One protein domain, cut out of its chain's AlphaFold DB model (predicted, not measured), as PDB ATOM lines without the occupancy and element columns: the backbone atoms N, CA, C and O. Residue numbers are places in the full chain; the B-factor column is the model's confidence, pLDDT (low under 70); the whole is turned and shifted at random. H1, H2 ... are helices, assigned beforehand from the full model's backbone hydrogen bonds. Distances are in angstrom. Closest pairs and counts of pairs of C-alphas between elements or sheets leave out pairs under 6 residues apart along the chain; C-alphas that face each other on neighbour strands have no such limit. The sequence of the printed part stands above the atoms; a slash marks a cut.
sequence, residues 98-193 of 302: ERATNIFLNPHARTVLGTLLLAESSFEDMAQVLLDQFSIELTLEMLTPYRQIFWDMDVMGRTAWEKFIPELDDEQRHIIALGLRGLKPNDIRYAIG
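What this domain is: This is residues 98 to 193 of the 302 residues of an uncharacterized protein of Tenericutes bacterium (UniProt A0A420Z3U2). Four helices, H2, H3, H6 and H7, stand roughly along one another as a four-sided group, with H2 at the core of the whole; on the side of H2 opposite H6, H4 runs crosswise to H2, and H1, packed on H4, points end-on toward H2 and meets it at a corner. H5 is loosely placed beyond H6, and residues 157 to 163 stick out. The printed part has 96 residues, seven named helices in the order H1 to H7 and no named strand; its class is all helix. It is compact, with a radius of gyration of the C-alphas of 12.3 A and spans of 32 by 28 by 21 A.

How they stand to each other: H2, residues 107 to 118, is the hub, touching four helices. H6, residues 170 to 180, touches it the same way at a shallow tilt of 17 degrees; the closest C-alphas, of Thr 115 and Gly 179, are 4.8 A apart. H3, residues 123 to 134, forms a hairpin with H2, closest at C-alphas Leu 116 and Met 126, 6.5 A. H7, residues 185 to 191, forms a hairpin with H6, closest at C-alphas Leu 178 and Ile 188, 6.6 A. H1, residues 98 to 105, and H2 only just touch, with 3 pairs of C-alphas within 8 A, only at the corner. H4, residues 140 to 150, touches H1 at C-alphas Ala 100 and Tyr 146, the closest, 5.3 A apart. H5, residues 158 to 167, is close to H6 but not clearly touching, closest at C-alphas Ile 165 and Arg 173, 6.5 A. Every O i to N i+4 pair is within hydrogen-bond range in H1, H2, H3, H6 and H7, against 6 of 7 in H4 and 3 of 6 in H5.

Where its parts are: H2 is 16.2 A long and H3 15.8 A. H1 begins at C-alpha 98 (-15.769, -19.184, -37.581); H7 ends at C-alpha 191 (10.897, -23.615, -44.235).

The domain as a whole: The printed part has no cut and no long link. Confidence is low, under 70, in 24 residues, among them 152 to 168.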
ATOM      1  N   GLU A  98     -16.283 -18.665 -38.846       77.56
ATOM      2  CA  GLU A  98     -15.769 -19.184 -37.581       77.56
ATOM      3  C   GLU A  98     -14.490 -20.000 -37.788       77.56
ATOM      4  O   GLU A  98     -13.477 -19.730 -37.137       77.56
ATOM      5  N   ARG A  99     -14.476 -20.918 -38.758       81.50
ATOM      6  CA  ARG A  99     -13.276 -21.693 -39.100       81.50
ATOM      7  C   ARG A  99     -12.156 -20.804 -39.648       81.50
ATOM      8  O   ARG A  99     -11.004 -20.970 -39.251       81.50
ATOM      9  N   ALA A 100     -12.475 -19.815 -40.487       82.81
ATOM     10  CA  ALA A 100     -11.508 -18.817 -40.952       82.81
ATOM     11  C   ALA A 100     -10.933 -17.992 -39.792       82.81
ATOM     12  O   ALA A 100      -9.733 -17.708 -39.762       82.81
ATOM     13  N   THR A 101     -11.771 -17.653 -38.807       76.38
ATOM     14  CA  THR A 101     -11.316 -16.998 -37.578       76.38
ATOM     15  C   THR A 101     -10.331 -17.903 -36.850       76.38
ATOM     16  O   THR A 101      -9.236 -17.449 -36.550       76.38
ATOM     17  N   ASN A 102     -10.653 -19.183 -36.643       77.06
ATOM     18  CA  ASN A 102      -9.781 -20.132 -35.943       77.06
ATOM     19  C   ASN A 102      -8.398 -20.276 -36.598       77.06
ATOM     20  O   ASN A 102      -7.396 -20.346 -35.886       77.06
ATOM     21  N   ILE A 103      -8.319 -20.240 -37.935       82.06
ATOM     22  CA  ILE A 103      -7.031 -20.183 -38.647       82.06
ATOM     23  C   ILE A 103      -6.272 -18.906 -38.280       82.06
ATOM     24  O   ILE A 103      -5.090 -18.962 -37.951       82.06
ATOM     25  N   PHE A 104      -6.948 -17.756 -38.306       77.12
ATOM     26  CA  PHE A 104      -6.345 -16.472 -37.955       77.12
ATOM     27  C   PHE A 104      -5.896 -16.397 -36.484       77.12
ATOM     28  O   PHE A 104      -4.896 -15.741 -36.185       77.12
ATOM     29  N   LEU A 105      -6.604 -17.068 -35.567       67.50
ATOM     30  CA  LEU A 105      -6.251 -17.129 -34.141       67.50
ATOM     31  C   LEU A 105      -4.934 -17.862 -33.890       67.50
ATOM     32  O   LEU A 105      -4.257 -17.561 -32.908       67.50
ATOM     33  N   ASN A 106      -4.570 -18.811 -34.752       74.12
ATOM     34  CA  ASN A 106      -3.311 -19.535 -34.659       74.12
ATOM     35  C   ASN A 106      -2.204 -18.742 -35.387       74.12
ATOM     36  O   ASN A 106      -2.226 -18.664 -36.615       74.12
ATOM     37  N   PRO A 107      -1.205 -18.172 -34.678       70.38
ATOM     38  CA  PRO A 107      -0.198 -17.307 -35.296       70.38
ATOM     39  C   PRO A 107       0.620 -17.998 -36.391       70.38
ATOM     40  O   PRO A 107       0.939 -17.370 -37.403       70.38
ATOM     41  N   HIS A 108       0.927 -19.285 -36.217       76.88
ATOM     42  CA  HIS A 108       1.673 -20.065 -37.200       76.88
ATOM     43  C   HIS A 108       0.799 -20.376 -38.417       76.88
ATOM     44  O   HIS A 108       1.191 -20.045 -39.533       76.88
ATOM     45  N   ALA A 109      -0.419 -20.892 -38.216       82.12
ATOM     46  CA  ALA A 109      -1.334 -21.188 -39.324       82.12
ATOM     47  C   ALA A 109      -1.687 -19.926 -40.127       82.12
ATOM     48  O   ALA A 109      -1.646 -19.941 -41.359       82.12
ATOM     49  N   ARG A 110      -1.937 -18.805 -39.438       82.00
ATOM     50  CA  ARG A 110      -2.149 -17.484 -40.041       82.00
ATOM     51  C   ARG A 110      -0.984 -17.076 -40.936       82.00
ATOM     52  O   ARG A 110      -1.196 -16.631 -42.063       82.00
ATOM     53  N   THR A 111       0.239 -17.202 -40.424       79.75
ATOM     54  CA  THR A 111       1.455 -16.793 -41.136       79.75
ATOM     55  C   THR A 111       1.707 -17.677 -42.352       79.75
ATOM     56  O   THR A 111       2.003 -17.160 -43.429       79.75
ATOM     57  N   VAL A 112       1.540 -18.992 -42.213       83.94
ATOM     58  CA  VAL A 112       1.722 -19.949 -43.310       83.94
ATOM     59  C   VAL A 112       0.671 -19.742 -44.396       83.94
ATOM     60  O   VAL A 112       1.039 -19.530 -45.550       83.94
ATOM     61  N   LEU A 113      -0.619 -19.702 -44.047       87.94
ATOM     62  CA  LEU A 113      -1.683 -19.459 -45.024       87.94
ATOM     63  C   LEU A 113      -1.519 -18.091 -45.696       87.94
ATOM     64  O   LEU A 113      -1.630 -17.975 -46.914       87.94
ATOM     65  N   GLY A 114      -1.194 -17.061 -44.916       83.19
ATOM     66  CA  GLY A 114      -0.922 -15.725 -45.433       83.19
ATOM     67  C   GLY A 114       0.249 -15.681 -46.419       83.19
ATOM     68  O   GLY A 114       0.180 -15.000 -47.440       83.19
ATOM     69  N   THR A 115       1.301 -16.455 -46.157       82.50
ATOM     70  CA  THR A 115       2.476 -16.570 -47.032       82.50
ATOM     71  C   THR A 115       2.158 -17.325 -48.316       82.50
ATOM     72  O   THR A 115       2.568 -16.895 -49.391       82.50
ATOM     73  N   LEU A 116       1.389 -18.412 -48.233       84.44
ATOM     74  CA  LEU A 116       0.956 -19.165 -49.411       84.44
ATOM     75  C   LEU A 116       0.052 -18.321 -50.320       84.44
ATOM     76  O   LEU A 116       0.190 -18.381 -51.542       84.44
ATOM     77  N   LEU A 117      -0.811 -17.483 -49.729       85.50
ATOM     78  CA  LEU A 117      -1.625 -16.506 -50.455       85.50
ATOM     79  C   LEU A 117      -0.771 -15.435 -51.152       85.50
ATOM     80  O   LEU A 117      -1.079 -15.071 -52.284       85.50
ATOM     81  N   LEU A 118       0.298 -14.950 -50.506       79.50
ATOM     82  CA  LEU A 118       1.251 -14.003 -51.109       79.50
ATOM     83  C   LEU A 118       2.053 -14.622 -52.256       79.50
ATOM     84  O   LEU A 118       2.341 -13.941 -53.233       79.50
ATOM     85  N   ALA A 119       2.403 -15.901 -52.132       78.56
ATOM     86  CA  ALA A 119       3.098 -16.660 -53.165       78.56
ATOM     87  C   ALA A 119       2.175 -17.106 -54.318       78.56
ATOM     88  O   ALA A 119       2.626 -17.834 -55.197       78.56
ATOM     89  N   GLU A 120       0.894 -16.712 -54.299       82.56
ATOM     90  CA  GLU A 120      -0.122 -17.113 -55.282       82.56
ATOM     91  C   GLU A 120      -0.228 -18.644 -55.440       82.56
ATOM     92  O   GLU A 120      -0.424 -19.171 -56.537       82.56
ATOM     93  N   SER A 121      -0.093 -19.372 -54.326       83.25
ATOM     94  CA  SER A 121      -0.145 -20.839 -54.312       83.25
ATOM     95  C   SER A 121      -1.521 -21.360 -54.740       83.25
ATOM     96  O   SER A 121      -2.546 -20.702 -54.535       83.25
ATOM     97  N   SER A 122      -1.557 -22.570 -55.304       87.75
ATOM     98  CA  SER A 122      -2.815 -23.236 -55.651       87.75
ATOM     99  C   SER A 122      -3.643 -23.549 -54.394       87.75
ATOM    100  O   SER A 122      -3.101 -23.706 -53.297       87.75
ATOM    101  N   PHE A 123      -4.970 -23.646 -54.533       88.56
ATOM    102  CA  PHE A 123      -5.833 -24.038 -53.410       88.56
ATOM    103  C   PHE A 123      -5.494 -25.436 -52.882       88.56
ATOM    104  O   PHE A 123      -5.459 -25.634 -51.673       88.56
ATOM    105  N   GLU A 124      -5.197 -26.371 -53.782       88.38
ATOM    106  CA  GLU A 124      -4.805 -27.744 -53.454       88.38
ATOM    107  C   GLU A 124      -3.545 -27.758 -52.578       88.38
ATOM    108  O   GLU A 124      -3.518 -28.426 -51.546       88.38
ATOM    109  N   ASP A 125      -2.542 -26.942 -52.920       84.06
ATOM    110  CA  ASP A 125      -1.339 -26.787 -52.103       84.06
ATOM    111  C   ASP A 125      -1.637 -26.168 -50.740       84.06
ATOM    112  O   ASP A 125      -1.145 -26.652 -49.721       84.06
ATOM    113  N   MET A 126      -2.445 -25.106 -50.709       88.25
ATOM    114  CA  MET A 126      -2.825 -24.450 -49.458       88.25
ATOM    115  C   MET A 126      -3.559 -25.404 -48.520       88.25
ATOM    116  O   MET A 126      -3.245 -25.447 -47.330       88.25
ATOM    117  N   ALA A 127      -4.505 -26.175 -49.053       88.81
ATOM    118  CA  ALA A 127      -5.273 -27.138 -48.286       88.81
ATOM    119  C   ALA A 127      -4.393 -28.268 -47.759       88.81
ATOM    120  O   ALA A 127      -4.479 -28.596 -46.578       88.81
ATOM    121  N   GLN A 128      -3.495 -28.795 -48.594       85.25
ATOM    122  CA  GLN A 128      -2.580 -29.853 -48.186       85.25
ATOM    123  C   GLN A 128      -1.635 -29.388 -47.070       85.25
ATOM    124  O   GLN A 128      -1.507 -30.063 -46.056       85.25
ATOM    125  N   VAL A 129      -1.025 -28.204 -47.201       85.12
ATOM    126  CA  VAL A 129      -0.110 -27.674 -46.174       85.12
ATOM    127  C   VAL A 129      -0.825 -27.426 -44.845       85.12
ATOM    128  O   VAL A 129      -0.283 -27.732 -43.784       85.12
ATOM    129  N   LEU A 130      -2.039 -26.873 -44.888       87.69
ATOM    130  CA  LEU A 130      -2.829 -26.602 -43.685       87.69
ATOM    131  C   LEU A 130      -3.279 -27.895 -42.997       87.69
ATOM    132  O   LEU A 130      -3.282 -27.960 -41.763       87.69
ATOM    133  N   LEU A 131      -3.593 -28.928 -43.778       86.56
ATOM    134  CA  LEU A 131      -3.930 -30.246 -43.262       86.56
ATOM    135  C   LEU A 131      -2.713 -30.916 -42.613       86.56
ATOM    136  O   LEU A 131      -2.799 -31.346 -41.464       86.56
ATOM    137  N   ASP A 132      -1.571 -30.941 -43.299       81.50
ATOM    138  CA  ASP A 132      -0.375 -31.653 -42.841       81.50
ATOM    139  C   ASP A 132       0.253 -31.006 -41.599       81.50
ATOM    140  O   ASP A 132       0.674 -31.704 -40.680       81.50
ATOM    141  N   GLN A 133       0.304 -29.671 -41.548       82.19
ATOM    142  CA  GLN A 133       1.005 -28.947 -40.480       82.19
ATOM    143  C   GLN A 133       0.126 -28.578 -39.293       82.19
ATOM    144  O   GLN A 133       0.603 -28.505 -38.160       82.19
ATOM    145  N   PHE A 134      -1.155 -28.314 -39.539       83.38
ATOM    146  CA  PHE A 134      -2.054 -27.793 -38.511       83.38
ATOM    147  C   PHE A 134      -3.282 -28.676 -38.287       83.38
ATOM    148  O   PHE A 134      -4.090 -28.356 -37.416       83.38
ATOM    149  N   SER A 135      -3.430 -29.773 -39.043       84.62
ATOM    150  CA  SER A 135      -4.638 -30.612 -39.038       84.62
ATOM    151  C   SER A 135      -5.904 -29.804 -39.343       84.62
ATOM    152  O   SER A 135      -6.967 -30.050 -38.773       84.62
ATOM    153  N   ILE A 136      -5.783 -28.809 -40.230       86.56
ATOM    154  CA  ILE A 136      -6.883 -27.937 -40.645       86.56
ATOM    155  C   ILE A 136      -7.331 -28.327 -42.052       86.56
ATOM    156  O   ILE A 136      -6.607 -28.124 -43.024       86.56
ATOM    157  N   GLU A 137      -8.564 -28.815 -42.170       88.19
ATOM    158  CA  GLU A 137      -9.229 -29.014 -43.459       88.19
ATOM    159  C   GLU A 137      -9.671 -27.661 -44.032       88.19
ATOM    160  O   GLU A 137     -10.699 -27.099 -43.649       88.19
ATOM    161  N   LEU A 138      -8.858 -27.105 -44.930       88.38
ATOM    162  CA  LEU A 138      -9.157 -25.844 -45.599       88.38
ATOM    163  C   LEU A 138     -10.162 -26.064 -46.737       88.38
ATOM    164  O   LEU A 138      -9.910 -26.856 -47.643       88.38
ATOM    165  N   THR A 139     -11.259 -25.308 -46.737       89.38
ATOM    166  CA  THR A 139     -12.235 -25.275 -47.838       89.38
ATOM    167  C   THR A 139     -12.161 -23.954 -48.614       89.38
ATOM    168  O   THR A 139     -11.608 -22.957 -48.134       89.38
ATOM    169  N   LEU A 140     -12.705 -23.922 -49.836       87.62
ATOM    170  CA  LEU A 140     -12.752 -22.695 -50.647       87.62
ATOM    171  C   LEU A 140     -13.650 -21.633 -49.999       87.62
ATOM    172  O   LEU A 140     -13.367 -20.432 -50.060       87.62
ATOM    173  N   GLU A 141     -14.712 -22.091 -49.346       85.69
ATOM    174  CA  GLU A 141     -15.693 -21.287 -48.632       85.69
ATOM    175  C   GLU A 141     -15.049 -20.546 -47.455       85.69
ATOM    176  O   GLU A 141     -15.328 -19.367 -47.271       85.69
ATOM    177  N   MET A 142     -14.095 -21.167 -46.747       86.75
ATOM    178  CA  MET A 142     -13.310 -20.538 -45.672       86.75
ATOM    179  C   MET A 142     -12.291 -19.511 -46.186       86.75
ATOM    180  O   MET A 142     -11.980 -18.530 -45.505       86.75
ATOM    181  N   LEU A 143     -11.757 -19.711 -47.396       85.69
ATOM    182  CA  LEU A 143     -10.722 -18.845 -47.964       85.69
ATOM    183  C   LEU A 143     -11.255 -17.436 -48.269       85.69
ATOM    184  O   LEU A 143     -10.535 -16.447 -48.142       85.69
ATOM    185  N   THR A 144     -12.528 -17.343 -48.657       83.88
ATOM    186  CA  THR A 144     -13.195 -16.080 -49.003       83.88
ATOM    187  C   THR A 144     -13.270 -15.104 -47.817       83.88
ATOM    188  O   THR A 144     -12.695 -14.015 -47.926       83.88
ATOM    189  N   PRO A 145     -13.889 -15.452 -46.668       79.38
ATOM    190  CA  PRO A 145     -13.894 -14.590 -45.493       79.38
ATOM    191  C   PRO A 145     -12.482 -14.389 -44.937       79.38
ATOM    192  O   PRO A 145     -12.183 -13.295 -44.460       79.38
ATOM    193  N   TYR A 146     -11.582 -15.375 -45.059       83.44
ATOM    194  CA  TYR A 146     -10.190 -15.207 -44.642       83.44
ATOM    195  C   TYR A 146      -9.486 -14.078 -45.401       83.44
ATOM    196  O   TYR A 146      -8.969 -13.146 -44.784       83.44
ATOM    197  N   ARG A 147      -9.528 -14.099 -46.738       82.19
ATOM    198  CA  ARG A 147      -8.926 -13.051 -47.577       82.19
ATOM    199  C   ARG A 147      -9.605 -11.703 -47.388       82.19
ATOM    200  O   ARG A 147      -8.929 -10.690 -47.387       82.19
ATOM    201  N   GLN A 148     -10.922 -11.672 -47.215       76.00
ATOM    202  CA  GLN A 148     -11.640 -10.404 -47.106       76.00
ATOM    203  C   GLN A 148     -11.456  -9.738 -45.742       76.00
ATOM    204  O   GLN A 148     -11.329  -8.523 -45.682       76.00
ATOM    205  N   ILE A 149     -11.446 -10.502 -44.647       69.88
ATOM    206  CA  ILE A 149     -11.533  -9.952 -43.283       69.88
ATOM    207  C   ILE A 149     -10.176  -9.941 -42.578       69.88
ATOM    208  O   ILE A 149      -9.864  -8.984 -41.860       69.88
ATOM    209  N   PHE A 150      -9.388 -10.998 -42.779       72.88
ATOM    210  CA  PHE A 150      -8.178 -11.286 -42.012       72.88
ATOM    211  C   PHE A 150      -6.883 -11.100 -42.815       72.88
ATOM    212  O   PHE A 150      -5.848 -10.823 -42.215       72.88
ATOM    213  N   TRP A 151      -6.933 -11.241 -44.146       74.25
ATOM    214  CA  TRP A 151      -5.763 -11.199 -45.032       74.25
ATOM    215  C   TRP A 151      -6.034 -10.470 -46.365       74.25
ATOM    216  O   TRP A 151      -5.779 -10.991 -47.454       74.25
ATOM    217  N   ASP A 152      -6.575  -9.253 -46.275       69.75
ATOM    218  CA  ASP A 152      -6.903  -8.405 -47.429       69.75
ATOM    219  C   ASP A 152      -5.638  -7.785 -48.049       69.75
ATOM    220  O   ASP A 152      -5.119  -6.758 -47.594       69.75
ATOM    221  N   MET A 153      -5.126  -8.446 -49.091       64.88
ATOM    222  CA  MET A 153      -3.907  -8.038 -49.798       64.88
ATOM    223  C   MET A 153      -4.085  -6.744 -50.603       64.88
ATOM    224  O   MET A 153      -3.125  -5.985 -50.730       64.88
ATOM    225  N   ASP A 154      -5.293  -6.458 -51.097       62.25
ATOM    226  CA  ASP A 154      -5.578  -5.251 -51.885       62.25
ATOM    227  C   ASP A 154      -5.543  -3.992 -51.000       62.25
ATOM    228  O   ASP A 154      -5.164  -2.897 -51.426       62.25
ATOM    229  N   VAL A 155      -5.900  -4.155 -49.725       57.50
ATOM    230  CA  VAL A 155      -5.946  -3.095 -48.710       57.50
ATOM    231  C   VAL A 155      -4.596  -2.910 -47.995       57.50
ATOM    232  O   VAL A 155      -4.254  -1.778 -47.595       57.50
ATOM    233  N   MET A 156      -3.790  -3.974 -47.885       61.00
ATOM    234  CA  MET A 156      -2.432  -3.971 -47.325       61.00
ATOM    235  C   MET A 156      -1.396  -3.294 -48.239       61.00
ATOM    236  O   MET A 156      -0.482  -3.899 -48.797       61.00
ATOM    237  N   GLY A 157      -1.496  -1.971 -48.352       56.12
ATOM    238  CA  GLY A 157      -0.459  -1.151 -48.978       56.12
ATOM    239  C   GLY A 157       0.872  -1.171 -48.207       56.12
ATOM    240  O   GLY A 157       0.931  -1.509 -47.026       56.12
ATOM    241  N   ARG A 158       1.949  -0.709 -48.854       54.88
ATOM    242  CA  ARG A 158       3.334  -0.678 -48.330       54.88
ATOM    243  C   ARG A 158       3.476  -0.189 -46.876       54.88
ATOM    244  O   ARG A 158       4.207  -0.785 -46.098       54.88
ATOM    245  N   THR A 159       2.750   0.859 -46.489       56.50
ATOM    246  CA  THR A 159       2.810   1.434 -45.132       56.50
ATOM    247  C   THR A 159       2.213   0.524 -44.046       56.50
ATOM    248  O   THR A 159       2.567   0.669 -42.880       56.50
ATOM    249  N   ALA A 160       1.292  -0.384 -44.391       59.97
ATOM    250  CA  ALA A 160       0.757  -1.369 -43.445       59.97
ATOM    251  C   ALA A 160       1.791  -2.475 -43.178       59.97
ATOM    252  O   ALA A 160       2.078  -2.778 -42.024       59.97
ATOM    253  N   TRP A 161       2.448  -2.967 -44.234       65.12
ATOM    254  CA  TRP A 161       3.548  -3.933 -44.136       65.12
ATOM    255  C   TRP A 161       4.723  -3.435 -43.291       65.12
ATOM    256  O   TRP A 161       5.255  -4.184 -42.477       65.12
ATOM    257  N   GLU A 162       5.098  -2.161 -43.437       59.59
ATOM    258  CA  GLU A 162       6.168  -1.534 -42.644       59.59
ATOM    259  C   GLU A 162       5.880  -1.528 -41.130       59.59
ATOM    260  O   GLU A 162       6.819  -1.463 -40.340       59.59
ATOM    261  N   LYS A 163       4.605  -1.612 -40.722       57.91
ATOM    262  CA  LYS A 163       4.193  -1.712 -39.313       57.91
ATOM    263  C   LYS A 163       3.981  -3.154 -38.855       57.91
ATOM    264  O   LYS A 163       4.374  -3.479 -37.746       57.91
ATOM    265  N   PHE A 164       3.432  -4.002 -39.722       65.81
ATOM    266  CA  PHE A 164       3.120  -5.398 -39.417       65.81
ATOM    267  C   PHE A 164       4.369  -6.286 -39.297       65.81
ATOM    268  O   PHE A 164       4.489  -7.055 -38.352       65.81
ATOM    269  N   ILE A 165       5.337  -6.166 -40.217       66.00
ATOM    270  CA  ILE A 165       6.527  -7.040 -40.237       66.00
ATOM    271  C   ILE A 165       7.327  -6.988 -38.919       66.00
ATOM    272  O   ILE A 165       7.714  -8.051 -38.438       66.00
ATOM    273  N   PRO A 166       7.590  -5.812 -38.310       65.94
ATOM    274  CA  PRO A 166       8.297  -5.731 -37.030       65.94
ATOM    275  C   PRO A 166       7.604  -6.404 -35.836       65.94
ATOM    276  O   PRO A 166       8.265  -6.636 -34.828       65.94
ATOM    277  N   GLU A 167       6.300  -6.678 -35.914       63.47
ATOM    278  CA  GLU A 167       5.519  -7.288 -34.826       63.47
ATOM    279  C   GLU A 167       5.599  -8.818 -34.823       63.47
ATOM    280  O   GLU A 167       5.232  -9.461 -33.841       63.47
ATOM    281  N   LEU A 168       6.082  -9.395 -35.920       67.25
ATOM    282  CA  LEU A 168       6.243 -10.827 -36.099       67.25
ATOM    283  C   LEU A 168       7.548 -11.318 -35.467       67.25
ATOM    284  O   LEU A 168       8.576 -10.625 -35.478       67.25
ATOM    285  N   ASP A 169       7.537 -12.548 -34.968       71.44
ATOM    286  CA  ASP A 169       8.767 -13.202 -34.521       71.44
ATOM    287  C   ASP A 169       9.727 -13.479 -35.701       71.44
ATOM    288  O   ASP A 169       9.409 -13.246 -36.874       71.44
ATOM    289  N   ASP A 170      10.962 -13.884 -35.399       71.62
ATOM    290  CA  ASP A 170      11.993 -14.092 -36.427       71.62
ATOM    291  C   ASP A 170      11.606 -15.193 -37.433       71.62
ATOM    292  O   ASP A 170      11.907 -15.078 -38.624       71.62
ATOM    293  N   GLU A 171      10.904 -16.228 -36.972       72.69
ATOM    294  CA  GLU A 171      10.462 -17.362 -37.785       72.69
ATOM    295  C   GLU A 171       9.338 -16.942 -38.740       72.69
ATOM    296  O   GLU A 171       9.415 -17.150 -39.952       72.69
ATOM    297  N   GLN A 172       8.336 -16.234 -38.227       71.19
ATOM    298  CA  GLN A 172       7.237 -15.672 -38.999       71.19
ATOM    299  C   GLN A 172       7.732 -14.672 -40.045       71.19
ATOM    300  O   GLN A 172       7.291 -14.701 -41.197       71.19
ATOM    301  N   ARG A 173       8.690 -13.806 -39.682       73.31
ATOM    302  CA  ARG A 173       9.327 -12.882 -40.635       73.31
ATOM    303  C   ARG A 173      10.063 -13.623 -41.738       73.31
ATOM    304  O   ARG A 173       9.998 -13.194 -42.892       73.31
ATOM    305  N   HIS A 174      10.755 -14.710 -41.402       75.75
ATOM    306  CA  HIS A 174      11.426 -15.543 -42.390       75.75
ATOM    307  C   HIS A 174      10.421 -16.131 -43.384       75.75
ATOM    308  O   HIS A 174      10.590 -15.944 -44.587       75.75
ATOM    309  N   ILE A 175       9.341 -16.741 -42.890       75.94
ATOM    310  CA  ILE A 175       8.308 -17.372 -43.722       75.94
ATOM    311  C   ILE A 175       7.649 -16.341 -44.656       75.94
ATOM    312  O   ILE A 175       7.628 -16.547 -45.869       75.94
ATOM    313  N   ILE A 176       7.222 -15.178 -44.146       77.31
ATOM    314  CA  ILE A 176       6.626 -14.119 -44.987       77.31
ATOM    315  C   ILE A 176       7.602 -13.616 -46.056       77.31
ATOM    316  O   ILE A 176       7.201 -13.348 -47.192       77.31
ATOM    317  N   ALA A 177       8.891 -13.499 -45.726       73.75
ATOM    318  CA  ALA A 177       9.897 -13.080 -46.693       73.75
ATOM    319  C   ALA A 177      10.038 -14.070 -47.862       73.75
ATOM    320  O   ALA A 177      10.364 -13.637 -48.969       73.75
ATOM    321  N   LEU A 178       9.781 -15.366 -47.648       74.06
ATOM    322  CA  LEU A 178       9.767 -16.362 -48.723       74.06
ATOM    323  C   LEU A 178       8.575 -16.139 -49.662       74.06
ATOM    324  O   LEU A 178       8.764 -16.095 -50.878       74.06
ATOM    325  N   GLY A 179       7.383 -15.898 -49.106       73.75
ATOM    326  CA  GLY A 179       6.181 -15.602 -49.893       73.75
ATOM    327  C   GLY A 179       6.316 -14.330 -50.731       73.75
ATOM    328  O   GLY A 179       6.048 -14.346 -51.927       73.75
ATOM    329  N   LEU A 180       6.841 -13.244 -50.150       71.50
ATOM    330  CA  LEU A 180       7.072 -11.976 -50.866       71.50
ATOM    331  C   LEU A 180       8.097 -12.080 -52.004       71.50
ATOM    332  O   LEU A 180       8.092 -11.260 -52.921       71.50
ATOM    333  N   ARG A 181       9.007 -13.056 -51.940       69.38
ATOM    334  CA  ARG A 181       9.989 -13.321 -52.999       69.38
ATOM    335  C   ARG A 181       9.416 -14.167 -54.138       69.38
ATOM    336  O   ARG A 181      10.144 -14.417 -55.096       69.38
ATOM    337  N   GLY A 182       8.155 -14.598 -54.040       63.03
ATOM    338  CA  GLY A 182       7.524 -15.487 -55.013       63.03
ATOM    339  C   GLY A 182       8.202 -16.854 -55.073       63.03
ATOM    340  O   GLY A 182       8.301 -17.447 -56.147       63.03
ATOM    341  N   LEU A 183       8.755 -17.318 -53.945       70.06
ATOM    342  CA  LEU A 183       9.338 -18.653 -53.866       70.06
ATOM    343  C   LEU A 183       8.247 -19.717 -53.978       70.06
ATOM    344  O   LEU A 183       7.077 -19.465 -53.686       70.06
ATOM    345  N   LYS A 184       8.633 -20.903 -54.449       72.56
ATOM    346  CA  LYS A 184       7.668 -21.958 -54.754       72.56
ATOM    347  C   LYS A 184       7.017 -22.457 -53.457       72.56
ATOM    348  O   LYS A 184       7.665 -22.437 -52.409       72.56
ATOM    349  N   PRO A 185       5.794 -23.011 -53.517       68.94
ATOM    350  CA  PRO A 185       5.145 -23.627 -52.357       68.94
ATOM    351  C   PRO A 185       6.037 -24.646 -51.629       68.94
ATOM    352  O   PRO A 185       6.008 -24.719 -50.405       68.94
ATOM    353  N   ASN A 186       6.896 -25.372 -52.356       69.69
ATOM    354  CA  ASN A 186       7.864 -26.304 -51.770       69.69
ATOM    355  C   ASN A 186       8.917 -25.617 -50.890       69.69
ATOM    356  O   ASN A 186       9.246 -26.142 -49.835       69.69
ATOM    357  N   ASP A 187       9.402 -24.434 -51.271       70.69
ATOM    358  CA  ASP A 187      10.362 -23.670 -50.463       70.69
ATOM    359  C   ASP A 187       9.729 -23.239 -49.130       70.69
ATOM    360  O   ASP A 187      10.373 -23.268 -48.083       70.69
ATOM    361  N   ILE A 188       8.436 -22.893 -49.162       71.50
ATOM    362  CA  ILE A 188       7.645 -22.579 -47.965       71.50
ATOM    363  C   ILE A 188       7.448 -23.846 -47.122       71.50
ATOM    364  O   ILE A 188       7.657 -23.796 -45.914       71.50
ATOM    365  N   ARG A 189       7.117 -24.987 -47.746       71.81
ATOM    366  CA  ARG A 189       6.988 -26.292 -47.069       71.81
ATOM    367  C   ARG A 189       8.285 -26.713 -46.370       71.81
ATOM    368  O   ARG A 189       8.228 -27.139 -45.221       71.81
ATOM    369  N   TYR A 190       9.443 -26.536 -47.007       71.38
ATOM    370  CA  TYR A 190      10.740 -26.796 -46.374       71.38
ATOM    371  C   TYR A 190      10.990 -25.877 -45.177       71.38
ATOM    372  O   TYR A 190      11.444 -26.343 -44.135       71.38
ATOM    373  N   ALA A 191      10.674 -24.586 -45.303       70.56
ATOM    374  CA  ALA A 191      10.897 -23.615 -44.235       70.56
ATOM    375  C   ALA A 191      10.037 -23.868 -42.989       70.56
ATOM    376  O   ALA A 191      10.476 -23.568 -41.884       70.56
ATOM    377  N   ILE A 192       8.841 -24.438 -43.162       72.38
ATOM    378  CA  ILE A 192       7.939 -24.803 -42.058       72.38
ATOM    379  C   ILE A 192       8.145 -26.245 -41.569       72.38
ATOM    380  O   ILE A 192       7.400 -26.704 -40.714       72.38
ATOM    381  N   GLY A 193       9.130 -26.970 -42.110       61.72
ATOM    382  CA  GLY A 193       9.420 -28.350 -41.715       61.72
ATOM    383  C   GLY A 193       8.368 -29.372 -42.160       61.72
ATOM    384  O   GLY A 193       8.272 -30.440 -41.562       61.72
TER     385      GLY A 193